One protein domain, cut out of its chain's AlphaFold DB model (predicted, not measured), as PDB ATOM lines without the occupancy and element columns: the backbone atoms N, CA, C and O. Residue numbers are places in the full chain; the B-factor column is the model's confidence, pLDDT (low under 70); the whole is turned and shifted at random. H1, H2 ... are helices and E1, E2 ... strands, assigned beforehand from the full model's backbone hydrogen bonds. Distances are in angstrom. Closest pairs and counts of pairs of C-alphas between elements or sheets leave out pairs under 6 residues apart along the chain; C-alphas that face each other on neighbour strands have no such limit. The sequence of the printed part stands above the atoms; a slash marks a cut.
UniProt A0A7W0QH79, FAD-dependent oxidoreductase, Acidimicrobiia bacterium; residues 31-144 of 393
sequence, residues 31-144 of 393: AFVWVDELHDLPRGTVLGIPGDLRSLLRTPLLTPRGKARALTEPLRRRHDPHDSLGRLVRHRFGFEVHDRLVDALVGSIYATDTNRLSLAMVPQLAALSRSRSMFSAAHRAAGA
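AT A GLANCE: This is residues 31 to 144 of the 393 residues of the protein "FAD-dependent oxidoreductase" of Acidimicrobiia bacterium (UniProt A0A7W0QH79). A helical hairpin, H3 and H4, makes the middle of a rounded cluster of mostly short helices, with H2 crossing its joined end and H1 set loosely beside H2. A small strand hairpin, E1 and E2, lies at the edge beside H4, and H5 and H6 meet in a corner near H3. The printed part has 114 residues, with two named strands and then six named helices along the chain, E1 E2 H1 H2 H3 H4 H5 H6; the sheet, in order E1 - E2, is antiparallel. The class is mostly helix, and the whole is compact, with a radius of gyration of the C-alphas of 12.8 A and spans of 34 by 30 by 28 A.

HOW THE PARTS SIT: Begin with E1, residues 31 to 35, and E2, residues 37 to 40, a hairpin at 143 degrees between directions; look for N 33 and O 39, 2.9 A apart, within hydrogen-bond range. H1, residues 53 to 58, and H2, residues 64 to 71, are close but not clearly touching: the closest C-alphas, of Leu 57 and Lys 67, are 6.6 A apart. Go on to H3, residues 85 to 93, which touches H2, about perpendicular at 78 degrees, closest at the C-alphas of Ala 70 and Phe 93, 4.3 A. H3 and H4, residues 95 to 109, form a helical hairpin and touch, closest at the C-alphas of Val 89 and His 98, 5.5 A; they run opposite ways at a shallow tilt of 33 degrees, only just short of steep. H4 touches H2 with residues 95 to 97 alone, and its Ala 104 has its C-alpha 7.2 A from that of Val 33, the closest pair of H4 and E1. H5, residues 123 to 129, and H6, residues 134 to 143, only just touch, only at the corner, with 3 pairs of C-alphas within 8 A, the closest those of Leu 128 and Met 134, 5.1 A. H3 and H5 are near each other, while H4 and H6 are apart. In H1, H2, H3, H5 and H6 every O i to N i+4 pair is within hydrogen-bond range; in H4 8 of 11 are.

IN THESE COORDINATES: Find C-alpha 31 at (126.502, 82.394, 79.596), where E1 begins its 13.2 A; E2 spans 10.1 A. H1 spans 8.6 A, H2 10.6 A, H3 11.9 A and H5 9.8 A. H4 runs 19.3 A from C-alpha 95 at (126.371, 98.659, 92.889). H6 runs 13.9 A to C-alpha 143 at (110.562, 92.629, 73.836).

THE WHOLE: The farthest C-alphas, of Glu 37 and Asp 80, are 34.7 A apart. The printed part has no cut; look for the long links at residues 41 to 52, 72 to 84 and 110 to 122. The mean pLDDT of the printed part is 94.3, and no printed residue is under 70.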
ATOM      1  N   ALA A  31     125.304  82.147  78.809       88.81
ATOM      2  CA  ALA A  31     126.502  82.394  79.596       88.81
ATOM      3  C   ALA A  31     126.157  82.544  81.083       88.81
ATOM      4  O   ALA A  31     125.032  82.911  81.438       88.81
ATOM      5  N   PHE A  32     127.151  82.308  81.933       95.62
ATOM      6  CA  PHE A  32     127.074  82.584  83.363       95.62
ATOM      7  C   PHE A  32     127.789  83.884  83.739       95.62
ATOM      8  O   PHE A  32     128.579  84.440  82.973       95.62
ATOM      9  N   VAL A  33     127.554  84.326  84.968       96.94
ATOM     10  CA  VAL A  33     128.424  85.255  85.688       96.94
ATOM     11  C   VAL A  33     128.954  84.528  86.917       96.94
ATOM     12  O   VAL A  33     128.175  83.918  87.649       96.94
ATOM     13  N   TRP A  34     130.264  84.577  87.134       97.31
ATOM     14  CA  TRP A  34     130.895  83.972  88.299       97.31
ATOM     15  C   TRP A  34     130.956  84.974  89.459       97.31
ATOM     16  O   TRP A  34     131.603  86.011  89.349       97.31
ATOM     17  N   VAL A  35     130.259  84.675  90.558       95.81
ATOM     18  CA  VAL A  35     130.322  85.396  91.841       95.81
ATOM     19  C   VAL A  35     130.209  84.353  92.938       95.81
ATOM     20  O   VAL A  35     129.097  83.900  93.223       95.81
ATOM     21  N   ASP A  36     131.356  83.949  93.487       93.62
ATOM     22  CA  ASP A  36     131.557  82.797  94.385       93.62
ATOM     23  C   ASP A  36     131.222  81.435  93.732       93.62
ATOM     24  O   ASP A  36     131.971  80.469  93.852       93.62
ATOM     25  N   GLU A  37     130.150  81.384  92.945       95.44
ATOM     26  CA  GLU A  37     129.686  80.282  92.111       95.44
ATOM     27  C   GLU A  37     129.188  80.802  90.743       95.44
ATOM     28  O   GLU A  37     129.113  82.010  90.493       95.44
ATOM     29  N   LEU A  38     128.860  79.894  89.819       96.56
ATOM     30  CA  LEU A  38     128.340  80.240  88.491       96.56
ATOM     31  C   LEU A  38     126.826  80.483  88.538       96.56
ATOM     32  O   LEU A  38     126.049  79.558  88.763       96.56
ATOM     33  N   HIS A  39     126.403  81.707  88.224       95.94
ATOM     34  CA  HIS A  39     124.992  82.095  88.155       95.94
ATOM     35  C   HIS A  39     124.546  82.307  86.712       95.94
ATOM     36  O   HIS A  39     125.247  82.950  85.930       95.94
ATOM     37  N   ASP A  40     123.352  81.832  86.354       94.25
ATOM     38  CA  ASP A  40     122.760  82.119  85.043       94.25
ATOM     39  C   ASP A  40     122.540  83.626  84.854       94.25
ATOM     40  O   ASP A  40     121.985  84.314  85.722       94.25
ATOM     41  N   LEU A  41     122.915  84.136  83.676       91.88
ATOM     42  CA  LEU A  41     122.612  85.514  83.314       91.88
ATOM     43  C   LEU A  41     121.080  85.703  83.236       91.88
ATOM     44  O   LEU A  41     120.401  84.949  82.528       91.88
ATOM     45  N   PRO A  42     120.502  86.708  83.920       91.75
ATOM     46  CA  PRO A  42     119.068  86.947  83.854       91.75
ATOM     47  C   PRO A  42     118.629  87.297  82.426       91.75
ATOM     48  O   PRO A  42     119.273  88.074  81.712       91.75
ATOM     49  N   ARG A  43     117.488  86.730  82.021       90.56
ATOM     50  CA  ARG A  43     116.852  87.009  80.728       90.56
ATOM     51  C   ARG A  43     116.242  88.412  80.707       90.56
ATOM     52  O   ARG A  43     116.055  89.044  81.746       90.56
ATOM     53  N   GLY A  44     115.907  88.884  79.506       89.69
ATOM     54  CA  GLY A  44     115.242  90.177  79.324       89.69
ATOM     55  C   GLY A  44     116.116  91.359  79.739       89.69
ATOM     56  O   GLY A  44     115.611  92.343  80.276       89.69
ATOM     57  N   THR A  45     117.431  91.245  79.546       91.75
ATOM     58  CA  THR A  45     118.387  92.322  79.805       91.75
ATOM     59  C   THR A  45     118.852  92.967  78.504       91.75
ATOM     60  O   THR A  45     118.884  92.334  77.449       91.75
ATOM     61  N   VAL A  46     119.251  94.234  78.587       93.44
ATOM     62  CA  VAL A  46     119.964  94.937  77.513       93.44
ATOM     63  C   VAL A  46     121.340  95.301  78.048       93.44
ATOM     64  O   VAL A  46     121.452  96.204  78.875       93.44
ATOM     65  N   LEU A  47     122.376  94.565  77.627       92.88
ATOM     66  CA  LEU A  47     123.759  94.726  78.113       92.88
ATOM     67  C   LEU A  47     123.843  94.812  79.652       92.88
ATOM     68  O   LEU A  47     124.489  95.693  80.213       92.88
ATOM     69  N   GLY A  48     123.122  93.923  80.338       94.44
ATOM     70  CA  GLY A  48     123.089  93.848  81.801       94.44
ATOM     71  C   GLY A  48     122.059  94.754  82.480       94.44
ATOM     72  O   GLY A  48     121.742  94.521  83.644       94.44
ATOM     73  N   ILE A  49     121.465  95.729  81.780       96.94
ATOM     74  CA  ILE A  49     120.348  96.508  82.336       96.94
ATOM     75  C   ILE A  49     119.103  95.617  82.430       96.94
ATOM     76  O   ILE A  49     118.656  95.113  81.394       96.94
ATOM     77  N   PRO A  50     118.515  95.431  83.628       95.88
ATOM     78  CA  PRO A  50     117.314  94.621  83.790       95.88
ATOM     79  C   PRO A  50     116.108  95.240  83.077       95.88
ATOM     80  O   PRO A  50     115.823  96.423  83.259       95.88
ATOM     81  N   GLY A  51     115.387  94.423  82.308       95.00
ATOM     82  CA  GLY A  51     114.102  94.765  81.693       95.00
ATOM     83  C   GLY A  51     112.988  93.753  81.988       95.00
ATOM     84  O   GLY A  51     111.848  93.979  81.598       95.00
ATOM     85  N   ASP A  52     113.274  92.652  82.687       95.12
ATOM     86  CA  ASP A  52     112.273  91.658  83.088       95.12
ATOM     87  C   ASP A  52     112.196  91.524  84.614       95.12
ATOM     88  O   ASP A  52     113.160  91.138  85.280       95.12
ATOM     89  N   LEU A  53     111.027  91.844  85.178       94.88
ATOM     90  CA  LEU A  53     110.821  91.887  86.628       94.88
ATOM     91  C   LEU A  53     110.928  90.490  87.246       94.88
ATOM     92  O   LEU A  53     111.521  90.317  88.310       94.88
ATOM     93  N   ARG A  54     110.381  89.481  86.562       95.25
ATOM     94  CA  ARG A  54     110.379  88.099  87.046       95.25
ATOM     95  C   ARG A  54     111.801  87.542  87.117       95.25
ATOM     96  O   ARG A  54     112.160  86.943  88.129       95.25
ATOM     97  N   SER A  55     112.613  87.771  86.086       94.19
ATOM     98  CA  SER A  55     114.022  87.365  86.040       94.19
ATOM     99  C   SER A  55     114.858  88.112  87.078       94.19
ATOM    100  O   SER A  55     115.652  87.480  87.774       94.19
ATOM    101  N   LEU A  56     114.634  89.420  87.257       95.56
ATOM    102  CA  LEU A  56     115.317  90.222  88.280       95.56
ATOM    103  C   LEU A  56     115.044  89.715  89.706       95.56
ATOM    104  O   LEU A  56     115.949  89.658  90.535       95.56
ATOM    105  N   LEU A  57     113.801  89.337  90.011       96.00
ATOM    106  CA  LEU A  57     113.438  88.833  91.338       96.00
ATOM    107  C   LEU A  57     113.979  87.422  91.598       96.00
ATOM    108  O   LEU A  57     114.352  87.103  92.729       96.00
ATOM    109  N   ARG A  58     114.036  86.582  90.560       95.75
ATOM    110  CA  ARG A  58     114.434  85.173  90.671       95.75
ATOM    111  C   ARG A  58     115.934  84.936  90.615       95.75
ATOM    112  O   ARG A  58     116.375  83.931  91.156       95.75
ATOM    113  N   THR A  59     116.709  85.820  89.987       95.19
ATOM    114  CA  THR A  59     118.152  85.591  89.848       95.19
ATOM    115  C   THR A  59     118.846  85.545  91.219       95.19
ATOM    116  O   THR A  59     118.607  86.433  92.044       95.19
ATOM    117  N   PRO A  60     119.676  84.531  91.503       95.31
ATOM    118  CA  PRO A  60     120.497  84.482  92.717       95.31
ATOM    119  C   PRO A  60     121.698  85.440  92.666       95.31
ATOM    120  O   PRO A  60     122.245  85.786  93.709       95.31
ATOM    121  N   LEU A  61     122.045  85.957  91.481       95.25
ATOM    122  CA  LEU A  61     123.206  86.826  91.269       95.25
ATOM    123  C   LEU A  61     123.132  88.154  92.046       95.25
ATOM    124  O   LEU A  61     124.157  88.785  92.305       95.25
ATOM    125  N   LEU A  62     121.929  88.600  92.414       96.88
ATOM    126  CA  LEU A  62     121.710  89.806  93.212       96.88
ATOM    127  C   LEU A  62     121.181  89.443  94.599       96.88
ATOM    128  O   LEU A  62     120.241  88.653  94.737       96.88
ATOM    129  N   THR A  63     121.710  90.100  95.626       97.00
ATOM    130  CA  THR A  63     121.209  89.970  96.995       97.00
ATOM    131  C   THR A  63     119.792  90.552  97.104       97.00
ATOM    132  O   THR A  63     119.386  91.382  96.278       97.00
ATOM    133  N   PRO A  64     119.011  90.208  98.147       97.56
ATOM    134  CA  PRO A  64     117.720  90.855  98.393       97.56
ATOM    135  C   PRO A  64     117.814  92.389  98.452       97.56
ATOM    136  O   PRO A  64     116.936  93.089  97.945       97.56
ATOM    137  N   ARG A  65     118.916  92.925  99.000       97.75
ATOM    138  CA  ARG A  65     119.190  94.369  99.036       97.75
ATOM    139  C   ARG A  65     119.491  94.922  97.643       97.75
ATOM    140  O   ARG A  65     118.955  95.973  97.294       97.75
ATOM    141  N   GLY A  66     120.282  94.215  96.835       97.50
ATOM    142  CA  GLY A  66     120.559  94.565  95.440       97.50
ATOM    143  C   GLY A  66     119.292  94.608  94.584       97.50
ATOM    144  O   GLY A  66     119.053  95.588  93.875       97.50
ATOM    145  N   LYS A  67     118.413  93.608  94.733       98.06
ATOM    146  CA  LYS A  67     117.096  93.558  94.076       98.06
ATOM    147  C   LYS A  67     116.217  94.733  94.488       98.06
ATOM    148  O   LYS A  67     115.745  95.470  93.625       98.06
ATOM    149  N   ALA A  68     116.045  94.963  95.791       97.12
ATOM    150  CA  ALA A  68     115.281  96.105  96.293       97.12
ATOM    151  C   ALA A  68     115.843  97.431  95.757       97.12
ATOM    152  O   ALA A  68     115.099  98.294  95.287       97.12
ATOM    153  N   ARG A  69     117.174  97.579  95.739       97.38
ATOM    154  CA  ARG A  69     117.835  98.771  95.208       97.38
ATOM    155  C   ARG A  69     117.548  98.983  93.721       97.38
ATOM    156  O   ARG A  69     117.265 100.129  93.348       97.38
ATOM    157  N   ALA A  70     117.578  97.926  92.912       97.12
ATOM    158  CA  ALA A  70     117.278  97.967  91.482       97.12
ATOM    159  C   ALA A  70     115.805  98.311  91.205       97.12
ATOM    160  O   ALA A  70     115.521  99.133  90.336       97.12
ATOM    161  N   LEU A  71     114.868  97.770  91.991       96.12
ATOM    162  CA  LEU A  71     113.427  98.025  91.841       96.12
ATOM    163  C   LEU A  71     113.034  99.481  92.118       96.12
ATOM    164  O   LEU A  71     112.054  99.970  91.565       96.12
ATOM    165  N   THR A  72     113.815 100.205  92.925       95.62
ATOM    166  CA  THR A  72     113.589 101.646  93.156       95.62
ATOM    167  C   THR A  72     114.049 102.545  92.001       95.62
ATOM    168  O   THR A  72     113.889 103.763  92.089       95.62
ATOM    169  N   GLU A  73     114.625 101.999  90.921       96.44
ATOM    170  CA  GLU A  73     115.155 102.777  89.791       96.44
ATOM    171  C   GLU A  73     114.148 103.783  89.197       96.44
ATOM    172  O   GLU A  73     114.520 104.957  89.052       96.44
ATOM    173  N   PRO A  74     112.871 103.432  88.944       93.38
ATOM    174  CA  PRO A  74     111.896 104.380  88.400       93.38
ATOM    175  C   PRO A  74     111.692 105.617  89.287       93.38
ATOM    176  O   PRO A  74     111.431 106.708  88.781       93.38
ATOM    177  N   LEU A  75     111.889 105.476  90.602       93.38
ATOM    178  CA  LEU A  75     111.706 106.547  91.584       93.38
ATOM    179  C   LEU A  75     112.921 107.483  91.683       93.38
ATOM    180  O   LEU A  75     112.773 108.638  92.081       93.38
ATOM    181  N   ARG A  76     114.131 107.048  91.295       90.88
ATOM    182  CA  ARG A  76     115.330 107.906  91.410       90.88
ATOM    183  C   ARG A  76     115.265 109.061  90.423       90.88
ATOM    184  O   ARG A  76     114.799 108.874  89.303       90.88
ATOM    185  N   ARG A  77     115.748 110.239  90.818       87.81
ATOM    186  CA  ARG A  77     115.816 111.427  89.951       87.81
ATOM    187  C   ARG A  77     116.772 111.197  88.774       87.81
ATOM    188  O   ARG A  77     117.584 110.268  88.793       87.81
ATOM    189  N   ARG A  78     116.663 112.038  87.744       84.38
ATOM    190  CA  ARG A  78     117.699 112.112  86.706       84.38
ATOM    191  C   ARG A  78     119.003 112.592  87.346       84.38
ATOM    192  O   ARG A  78     118.976 113.385  88.282       84.38
ATOM    193  N   HIS A  79     120.113 112.076  86.851       83.12
ATOM    194  CA  HIS A  79     121.461 112.424  87.278       83.12
ATOM    195  C   HIS A  79     122.287 112.590  86.017       83.12
ATOM    196  O   HIS A  79     122.170 111.745  85.129       83.12
ATOM    197  N   ASP A  80     123.072 113.659  85.938       87.38
ATOM    198  CA  ASP A  80     124.092 113.785  84.909       87.38
ATOM    199  C   ASP A  80     125.279 112.895  85.307       87.38
ATOM    200  O   ASP A  80     125.929 113.167  86.320       87.38
ATOM    201  N   PRO A  81     125.553 111.805  84.572       86.69
ATOM    202  CA  PRO A  81     126.675 110.940  84.886       86.69
ATOM    203  C   PRO A  81     128.019 111.514  84.415       86.69
ATOM    204  O   PRO A  81     129.033 110.837  84.586       86.69
ATOM    205  N   HIS A  82     128.031 112.708  83.803       92.88
ATOM    206  CA  HIS A  82     129.176 113.291  83.103       92.88
ATOM    207  C   HIS A  82     129.779 112.288  82.118       92.88
ATOM    208  O   HIS A  82     130.957 111.952  82.190       92.88
ATOM    209  N   ASP A  83     128.908 111.739  81.265       95.75
ATOM    210  CA  ASP A  83     129.230 110.717  80.265       95.75
ATOM    211  C   ASP A  83     129.842 109.414  80.830       95.75
ATOM    212  O   ASP A  83     130.314 108.584  80.079       95.75
ATOM    213  N   SER A  84     129.817 109.150  82.140       97.69
ATOM    214  CA  SER A  84     130.313 107.875  82.688       97.69
ATOM    215  C   SER A  84     129.215 106.808  82.768       97.69
ATOM    216  O   SER A  84     128.245 106.945  83.522       97.69
ATOM    217  N   LEU A  85     129.397 105.687  82.063       97.56
ATOM    218  CA  LEU A  85     128.464 104.558  82.119       97.56
ATOM    219  C   LEU A  85     128.308 104.020  83.550       97.56
ATOM    220  O   LEU A  85     127.193 103.893  84.062       97.56
ATOM    221  N   GLY A  86     129.419 103.729  84.225       97.12
ATOM    222  CA  GLY A  86     129.407 103.148  85.565       97.12
ATOM    223  C   GLY A  86     128.778 104.076  86.605       97.12
ATOM    224  O   GLY A  86     128.034 103.616  87.473       97.12
ATOM    225  N   ARG A  87     128.995 105.399  86.504       96.81
ATOM    226  CA  ARG A  87     128.321 106.372  87.386       96.81
ATOM    227  C   ARG A  87     126.813 106.371  87.170       96.81
ATOM    228  O   ARG A  87     126.069 106.338  88.152       96.81
ATOM    229  N   LEU A  88     126.361 106.349  85.913       97.31
ATOM    230  CA  LEU A  88     124.935 106.273  85.597       97.31
ATOM    231  C   LEU A  88     124.302 105.029  86.226       97.31
ATOM    232  O   LEU A  88     123.316 105.140  86.957       97.31
ATOM    233  N   VAL A  89     124.865 103.845  85.969       97.56
ATOM    234  CA  VAL A  89     124.254 102.583  86.406       97.56
ATOM    235  C   VAL A  89     124.249 102.464  87.927       97.56
ATOM    236  O   VAL A  89     123.204 102.144  88.496       97.56
ATOM    237  N   ARG A  90     125.345 102.816  88.615       96.19
ATOM    238  CA  ARG A  90     125.382 102.829  90.091       96.19
ATOM    239  C   ARG A  90     124.334 103.767  90.682       96.19
ATOM    240  O   ARG A  90     123.644 103.402  91.637       96.19
ATOM    241  N   HIS A  91     124.163 104.952  90.098       95.62
ATOM    242  CA  HIS A  91     123.148 105.898  90.549       95.62
ATOM    243  C   HIS A  91     121.714 105.390  90.296       95.62
ATOM    244  O   HIS A  91     120.836 105.547  91.148       95.62
ATOM    245  N   ARG A  92     121.447 104.756  89.150       95.81
ATOM    246  CA  ARG A  92     120.105 104.266  88.791       95.81
ATOM    247  C   ARG A  92     119.744 102.980  89.537       95.81
ATOM    248  O   ARG A  92     118.770 102.971  90.293       95.81
ATOM    249  N   PHE A  93     120.562 101.943  89.392       97.06
ATOM    250  CA  PHE A  93     120.265 100.569  89.805       97.06
ATOM    251  C   PHE A  93     121.048 100.086  91.032       97.06
ATOM    252  O   PHE A  93     120.641  99.108  91.653       97.06
ATOM    253  N   GLY A  94     122.118 100.780  91.426       97.12
ATOM    254  CA  GLY A  94     122.979 100.385  92.544       97.12
ATOM    255  C   GLY A  94     124.222  99.603  92.119       97.12
ATOM    256  O   GLY A  94     124.432  99.330  90.939       97.12
ATOM    257  N   PHE A  95     125.061  99.277  93.106       97.12
ATOM    258  CA  PHE A  95     126.371  98.659  92.889       97.12
ATOM    259  C   PHE A  95     126.273  97.256  92.284       97.12
ATOM    260  O   PHE A  95     126.942  96.992  91.300       97.12
ATOM    261  N   GLU A  96     125.402  96.383  92.798       97.75
ATOM    262  CA  GLU A  96     125.363  94.990  92.328       97.75
ATOM    263  C   GLU A  96     124.924  94.852  90.863       97.75
ATOM    264  O   GLU A  96     125.501  94.058  90.134       97.75
ATOM    265  N   VAL A  97     123.953  95.648  90.397       97.88
ATOM    266  CA  VAL A  97     123.573  95.650  88.969       97.88
ATOM    267  C   VAL A  97     124.701  96.217  88.110       97.88
ATOM    268  O   VAL A  97     124.950  95.727  87.011       97.88
ATOM    269  N   HIS A  98     125.387  97.254  88.594       97.75
ATOM    270  CA  HIS A  98     126.539  97.802  87.887       97.75
ATOM    271  C   HIS A  98     127.659  96.769  87.768       97.75
ATOM    272  O   HIS A  98     128.060  96.478  86.655       97.75
ATOM    273  N   ASP A  99     128.116  96.196  88.872       96.94
ATOM    274  CA  ASP A  99     129.274  95.309  88.913       96.94
ATOM    275  C   ASP A  99     128.972  93.924  88.311       96.94
ATOM    276  O   ASP A  99     129.612  93.501  87.350       96.94
ATOM    277  N   ARG A 100     127.926  93.246  88.798       97.12
ATOM    278  CA  ARG A 100     127.650  91.837  88.466       97.12
ATOM    279  C   ARG A 100     126.937  91.632  87.132       97.12
ATOM    280  O   ARG A 100     126.909  90.517  86.630       97.12
ATOM    281  N   LEU A 101     126.332  92.672  86.558       96.31
ATOM    282  CA  LEU A 101     125.640  92.569  85.268       96.31
ATOM    283  C   LEU A 101     126.282  93.462  84.213       96.31
ATOM    284  O   LEU A 101     126.719  92.964  83.177       96.31
ATOM    285  N   VAL A 102     126.332  94.774  84.447       97.00
ATOM    286  CA  VAL A 102     126.786  95.711  83.411       97.00
ATOM    287  C   VAL A 102     128.298  95.659  83.215       97.00
ATOM    288  O   VAL A 102     128.729  95.563  82.074       97.00
ATOM    289  N   ASP A 103     129.114  95.696  84.267       95.44
ATOM    290  CA  ASP A 103     130.575  95.619  84.149       95.44
ATOM    291  C   ASP A 103     131.013  94.221  83.715       95.44
ATOM    292  O   ASP A 103     131.798  94.106  82.780       95.44
ATOM    293  N   ALA A 104     130.414  93.169  84.280       94.81
ATOM    294  CA  ALA A 104     130.649  91.797  83.833       94.81
ATOM    295  C   ALA A 104     130.463  91.629  82.311       94.81
ATOM    296  O   ALA A 104     131.280  90.979  81.664       94.81
ATOM    297  N   LEU A 105     129.432  92.245  81.716       94.19
ATOM    298  CA  LEU A 105     129.187  92.201  80.269       94.19
ATOM    299  C   LEU A 105     129.991  93.250  79.492       94.19
ATOM    300  O   LEU A 105     130.827  92.914  78.658       94.19
ATOM    301  N   VAL A 106     129.716  94.531  79.729       95.31
ATOM    302  CA  VAL A 106     130.283  95.652  78.966       95.31
ATOM    303  C   VAL A 106     131.769  95.817  79.262       95.31
ATOM    304  O   VAL A 106     132.554  96.008  78.337       95.31
ATOM    305  N   GLY A 107     132.170  95.703  80.527       94.25
ATOM    306  CA  GLY A 107     133.575  95.761  80.928       94.25
ATOM    307  C   GLY A 107     134.405  94.682  80.238       94.25
ATOM    308  O   GLY A 107     135.487  94.988  79.748       94.25
ATOM    309  N   SER A 108     133.863  93.470  80.095       91.94
ATOM    310  CA  SER A 108     134.526  92.371  79.380       91.94
ATOM    311  C   SER A 108     134.554  92.563  77.859       91.94
ATOM    312  O   SER A 108     135.575  92.293  77.238       91.94
ATOM    313  N   ILE A 109     133.475  93.067  77.242       91.62
ATOM    314  CA  ILE A 109     133.425  93.314  75.783       91.62
ATOM    315  C   ILE A 109     134.453  94.370  75.354       91.62
ATOM    316  O   ILE A 109     135.093  94.225  74.317       91.62
ATOM    317  N   TYR A 110     134.594  95.438  76.140       94.44
ATOM    318  CA  TYR A 110     135.471  96.571  75.823       94.44
ATOM    319  C   TYR A 110     136.832  96.496  76.537       94.44
ATOM    320  O   TYR A 110     137.642  97.411  76.388       94.44
ATOM    321  N   ALA A 111     137.069  95.449  77.337       95.31
ATOM    322  CA  ALA A 111     138.216  95.334  78.240       95.31
ATOM    323  C   ALA A 111     138.449  96.622  79.065       95.31
ATOM    324  O   ALA A 111     139.579  97.064  79.240       95.31
ATOM    325  N   THR A 112     137.376  97.262  79.544       95.44
ATOM    326  CA  THR A 112     137.400  98.613  80.146       95.44
ATOM    327  C   THR A 112     136.959  98.602  81.600       95.44
ATOM    328  O   THR A 112     136.164  97.760  82.010       95.44
ATOM    329  N   ASP A 113     137.378  99.592  82.387       94.12
ATOM    330  CA  ASP A 113     136.640  99.986  83.587       94.12
ATOM    331  C   ASP A 113     135.381 100.752  83.168       94.12
ATOM    332  O   ASP A 113     135.476 101.846  82.604       94.12
ATOM    333  N   THR A 114     134.188 100.215  83.442       95.88
ATOM    334  CA  THR A 114     132.944 100.893  83.043       95.88
ATOM    335  C   THR A 114     132.713 102.221  83.772       95.88
ATOM    336  O   THR A 114     131.954 103.055  83.284       95.88
ATOM    337  N   ASN A 115     133.393 102.500  84.891       94.69
ATOM    338  CA  ASN A 115     133.376 103.829  85.514       94.69
ATOM    339  C   ASN A 115     134.116 104.884  84.689       94.69
ATOM    340  O   ASN A 115     133.809 106.071  84.807       94.69
ATOM    341  N   ARG A 116     135.067 104.457  83.859       95.81
ATOM    342  CA  ARG A 116     135.867 105.301  82.966       95.81
ATOM    343  C   ARG A 116     135.494 105.091  81.496       95.81
ATOM    344  O   ARG A 116     136.269 105.479  80.627       95.81
ATOM    345  N   LEU A 117     134.330 104.496  81.235       97.56
ATOM    346  CA  LEU A 117     133.775 104.304  79.902       97.56
ATOM    347  C   LEU A 117     132.725 105.378  79.608       97.56
ATOM    348  O   LEU A 117     131.805 105.583  80.406       97.56
ATOM    349  N   SER A 118     132.856 106.015  78.447       97.88
ATOM    350  CA  SER A 118     131.866 106.925  77.880       97.88
ATOM    351  C   SER A 118     130.527 106.211  77.662       97.88
ATOM    352  O   SER A 118     130.459 105.174  76.997       97.88
ATOM    353  N   LEU A 119     129.443 106.772  78.195       96.94
ATOM    354  CA  LEU A 119     128.082 106.296  77.973       96.94
ATOM    355  C   LEU A 119     127.702 106.433  76.498       96.94
ATOM    356  O   LEU A 119     127.073 105.523  75.958       96.94
ATOM    357  N   ALA A 120     128.097 107.533  75.849       95.12
ATOM    358  CA  ALA A 120     127.843 107.764  74.427       95.12
ATOM    359  C   ALA A 120     128.413 106.641  73.541       95.12
ATOM    360  O   ALA A 120     127.822 106.281  72.522       95.12
ATOM    361  N   MET A 121     129.505 106.013  73.986       95.44
ATOM    362  CA  MET A 121     130.180 104.922  73.280       95.44
ATOM    363  C   MET A 121     129.548 103.537  73.482       95.44
ATOM    364  O   MET A 121     130.019 102.551  72.909       95.44
ATOM    365  N   VAL A 122     128.432 103.464  74.220       95.12
ATOM    366  CA  VAL A 122     127.549 102.289  74.298       95.12
ATOM    367  C   VAL A 122     126.130 102.695  73.873       95.12
ATOM    368  O   VAL A 122     125.259 102.913  74.726       95.12
ATOM    369  N   PRO A 123     125.857 102.802  72.555       92.38
ATOM    370  CA  PRO A 123     124.639 103.423  72.031       92.38
ATOM    371  C   PRO A 123     123.341 102.806  72.554       92.38
ATOM    372  O   PRO A 123     122.361 103.519  72.774       92.38
ATOM    373  N   GLN A 124     123.327 101.491  72.800       92.81
ATOM    374  CA  GLN A 124     122.166 100.801  73.359       92.81
ATOM    375  C   GLN A 124     121.836 101.352  74.751       92.81
ATOM    376  O   GLN A 124     120.686 101.682  75.021       92.81
ATOM    377  N   LEU A 125     122.838 101.529  75.617       95.56
ATOM    378  CA  LEU A 125     122.640 102.049  76.973       95.56
ATOM    379  C   LEU A 125     122.400 103.564  76.987       95.56
ATOM    380  O   LEU A 125     121.561 104.034  77.760       95.56
ATOM    381  N   ALA A 126     123.042 104.315  76.088       95.06
ATOM    382  CA  ALA A 126     122.747 105.731  75.866       95.06
ATOM    383  C   ALA A 126     121.307 105.957  75.364       95.06
ATOM    384  O   ALA A 126     120.667 106.958  75.681       95.06
ATOM    385  N   ALA A 127     120.744 105.023  74.592       94.69
ATOM    386  CA  ALA A 127     119.341 105.075  74.196       94.69
ATOM    387  C   ALA A 127     118.400 104.860  75.389       94.69
ATOM    388  O   ALA A 127     117.436 105.610  75.550       94.69
ATOM    389  N   LEU A 128     118.700 103.893  76.262       95.00
ATOM    390  CA  LEU A 128     117.894 103.643  77.460       95.00
ATOM    391  C   LEU A 128     117.917 104.823  78.439       95.00
ATOM    392  O   LEU A 128     116.879 105.147  79.020       95.00
ATOM    393  N   SER A 129     119.068 105.483  78.609       94.44
ATOM    394  CA  SER A 129     119.242 106.589  79.565       94.44
ATOM    395  C   SER A 129     118.393 107.827  79.245       94.44
ATOM    396  O   SER A 129     118.088 108.609  80.147       94.44
ATOM    397  N   ARG A 130     117.942 107.979  77.990       93.00
ATOM    398  CA  ARG A 130     117.012 109.043  77.565       93.00
ATOM    399  C   ARG A 130     115.614 108.892  78.174       93.00
ATOM    400  O   ARG A 130     114.876 109.870  78.295       93.00
ATOM    401  N   SER A 131     115.237 107.680  78.580       92.69
ATOM    402  CA  SER A 131     113.942 107.407  79.208       92.69
ATOM    403  C   SER A 131     113.939 107.756  80.699       92.69
ATOM    404  O   SER A 131     114.945 107.646  81.392       92.69
ATOM    405  N   ARG A 132     112.767 108.126  81.242       92.44
ATOM    406  CA  ARG A 132     112.603 108.388  82.689       92.44
ATOM    407  C   ARG A 132     112.963 107.175  83.556       92.44
ATOM    408  O   ARG A 132     113.477 107.369  84.657       92.44
ATOM    409  N   SER A 133     112.675 105.971  83.067       95.06
ATOM    410  CA  SER A 133     113.100 104.694  83.640       95.06
ATOM    411  C   SER A 133     113.831 103.896  82.565       95.06
ATOM    412  O   SER A 133     113.273 103.637  81.497       95.06
ATOM    413  N   MET A 134     115.071 103.506  82.853       95.69
ATOM    414  CA  MET A 134     115.855 102.622  81.997       95.69
ATOM    415  C   MET A 134     115.331 101.192  82.074       95.69
ATOM    416  O   MET A 134     115.423 100.481  81.083       95.69
ATOM    417  N   PHE A 135     114.731 100.788  83.202       95.88
ATOM    418  CA  PHE A 135     114.095  99.476  83.334       95.88
ATOM    419  C   PHE A 135     112.955  99.309  82.321       95.88
ATOM    420  O   PHE A 135     112.929  98.345  81.561       95.88
ATOM    421  N   SER A 136     112.034 100.279  82.241       95.00
ATOM    422  CA  SER A 136     110.919 100.199  81.285       95.00
ATOM    423  C   SER A 136     111.386 100.310  79.832       95.00
ATOM    424  O   SER A 136     110.817  99.674  78.946       95.00
ATOM    425  N   ALA A 137     112.431 101.098  79.573       95.31
ATOM    426  CA  ALA A 137     113.049 101.177  78.256       95.31
ATOM    427  C   ALA A 137     113.712  99.851  77.860       95.31
ATOM    428  O   ALA A 137     113.519  99.394  76.736       95.31
ATOM    429  N   ALA A 138     114.430  99.209  78.788       95.06
ATOM    430  CA  ALA A 138     115.041  97.903  78.584       95.06
ATOM    431  C   ALA A 138     113.980  96.827  78.353       95.06
ATOM    432  O   ALA A 138     114.146  96.014  77.454       95.06
ATOM    433  N   HIS A 139     112.865  96.864  79.091       94.38
ATOM    434  CA  HIS A 139     111.729  95.964  78.878       94.38
ATOM    435  C   HIS A 139     111.208  96.040  77.437       94.38
ATOM    436  O   HIS A 139     111.106  95.024  76.753       94.38
ATOM    437  N   ARG A 140     110.943  97.259  76.942       93.44
ATOM    438  CA  ARG A 140     110.481  97.474  75.560       93.44
ATOM    439  C   ARG A 140     111.521  97.026  74.532       93.44
ATOM    440  O   ARG A 140     111.167  96.374  73.558       93.44
ATOM    441  N   ALA A 141     112.792  97.355  74.756       90.19
ATOM    442  CA  ALA A 141     113.877  96.992  73.847       90.19
ATOM    443  C   ALA A 141     114.137  95.476  73.809       90.19
ATOM    444  O   ALA A 141     114.405  94.937  72.744       90.19
ATOM    445  N   ALA A 142     114.024  94.782  74.944       83.81
ATOM    446  CA  ALA A 142     114.171  93.332  75.020       83.81
ATOM    447  C   ALA A 142     112.976  92.587  74.398       83.81
ATOM    448  O   ALA A 142     113.157  91.499  73.857       83.81
ATOM    449  N   GLY A 143     111.772  93.169  74.464       73.81
ATOM    450  CA  GLY A 143     110.562  92.629  73.836       73.81
ATOM    451  C   GLY A 143     110.489  92.842  72.319       73.81
ATOM    452  O   GLY A 143     109.769  92.115  71.638       73.81
ATOM    453  N   ALA A 144     111.250  93.796  71.773       71.56
ATOM    454  CA  ALA A 144     111.410  93.972  70.334       71.56
ATOM    455  C   ALA A 144     112.300  92.846  69.777       71.56
ATOM    456  O   ALA A 144     113.521  92.973  69.682       71.56
TER     457      ALA A 144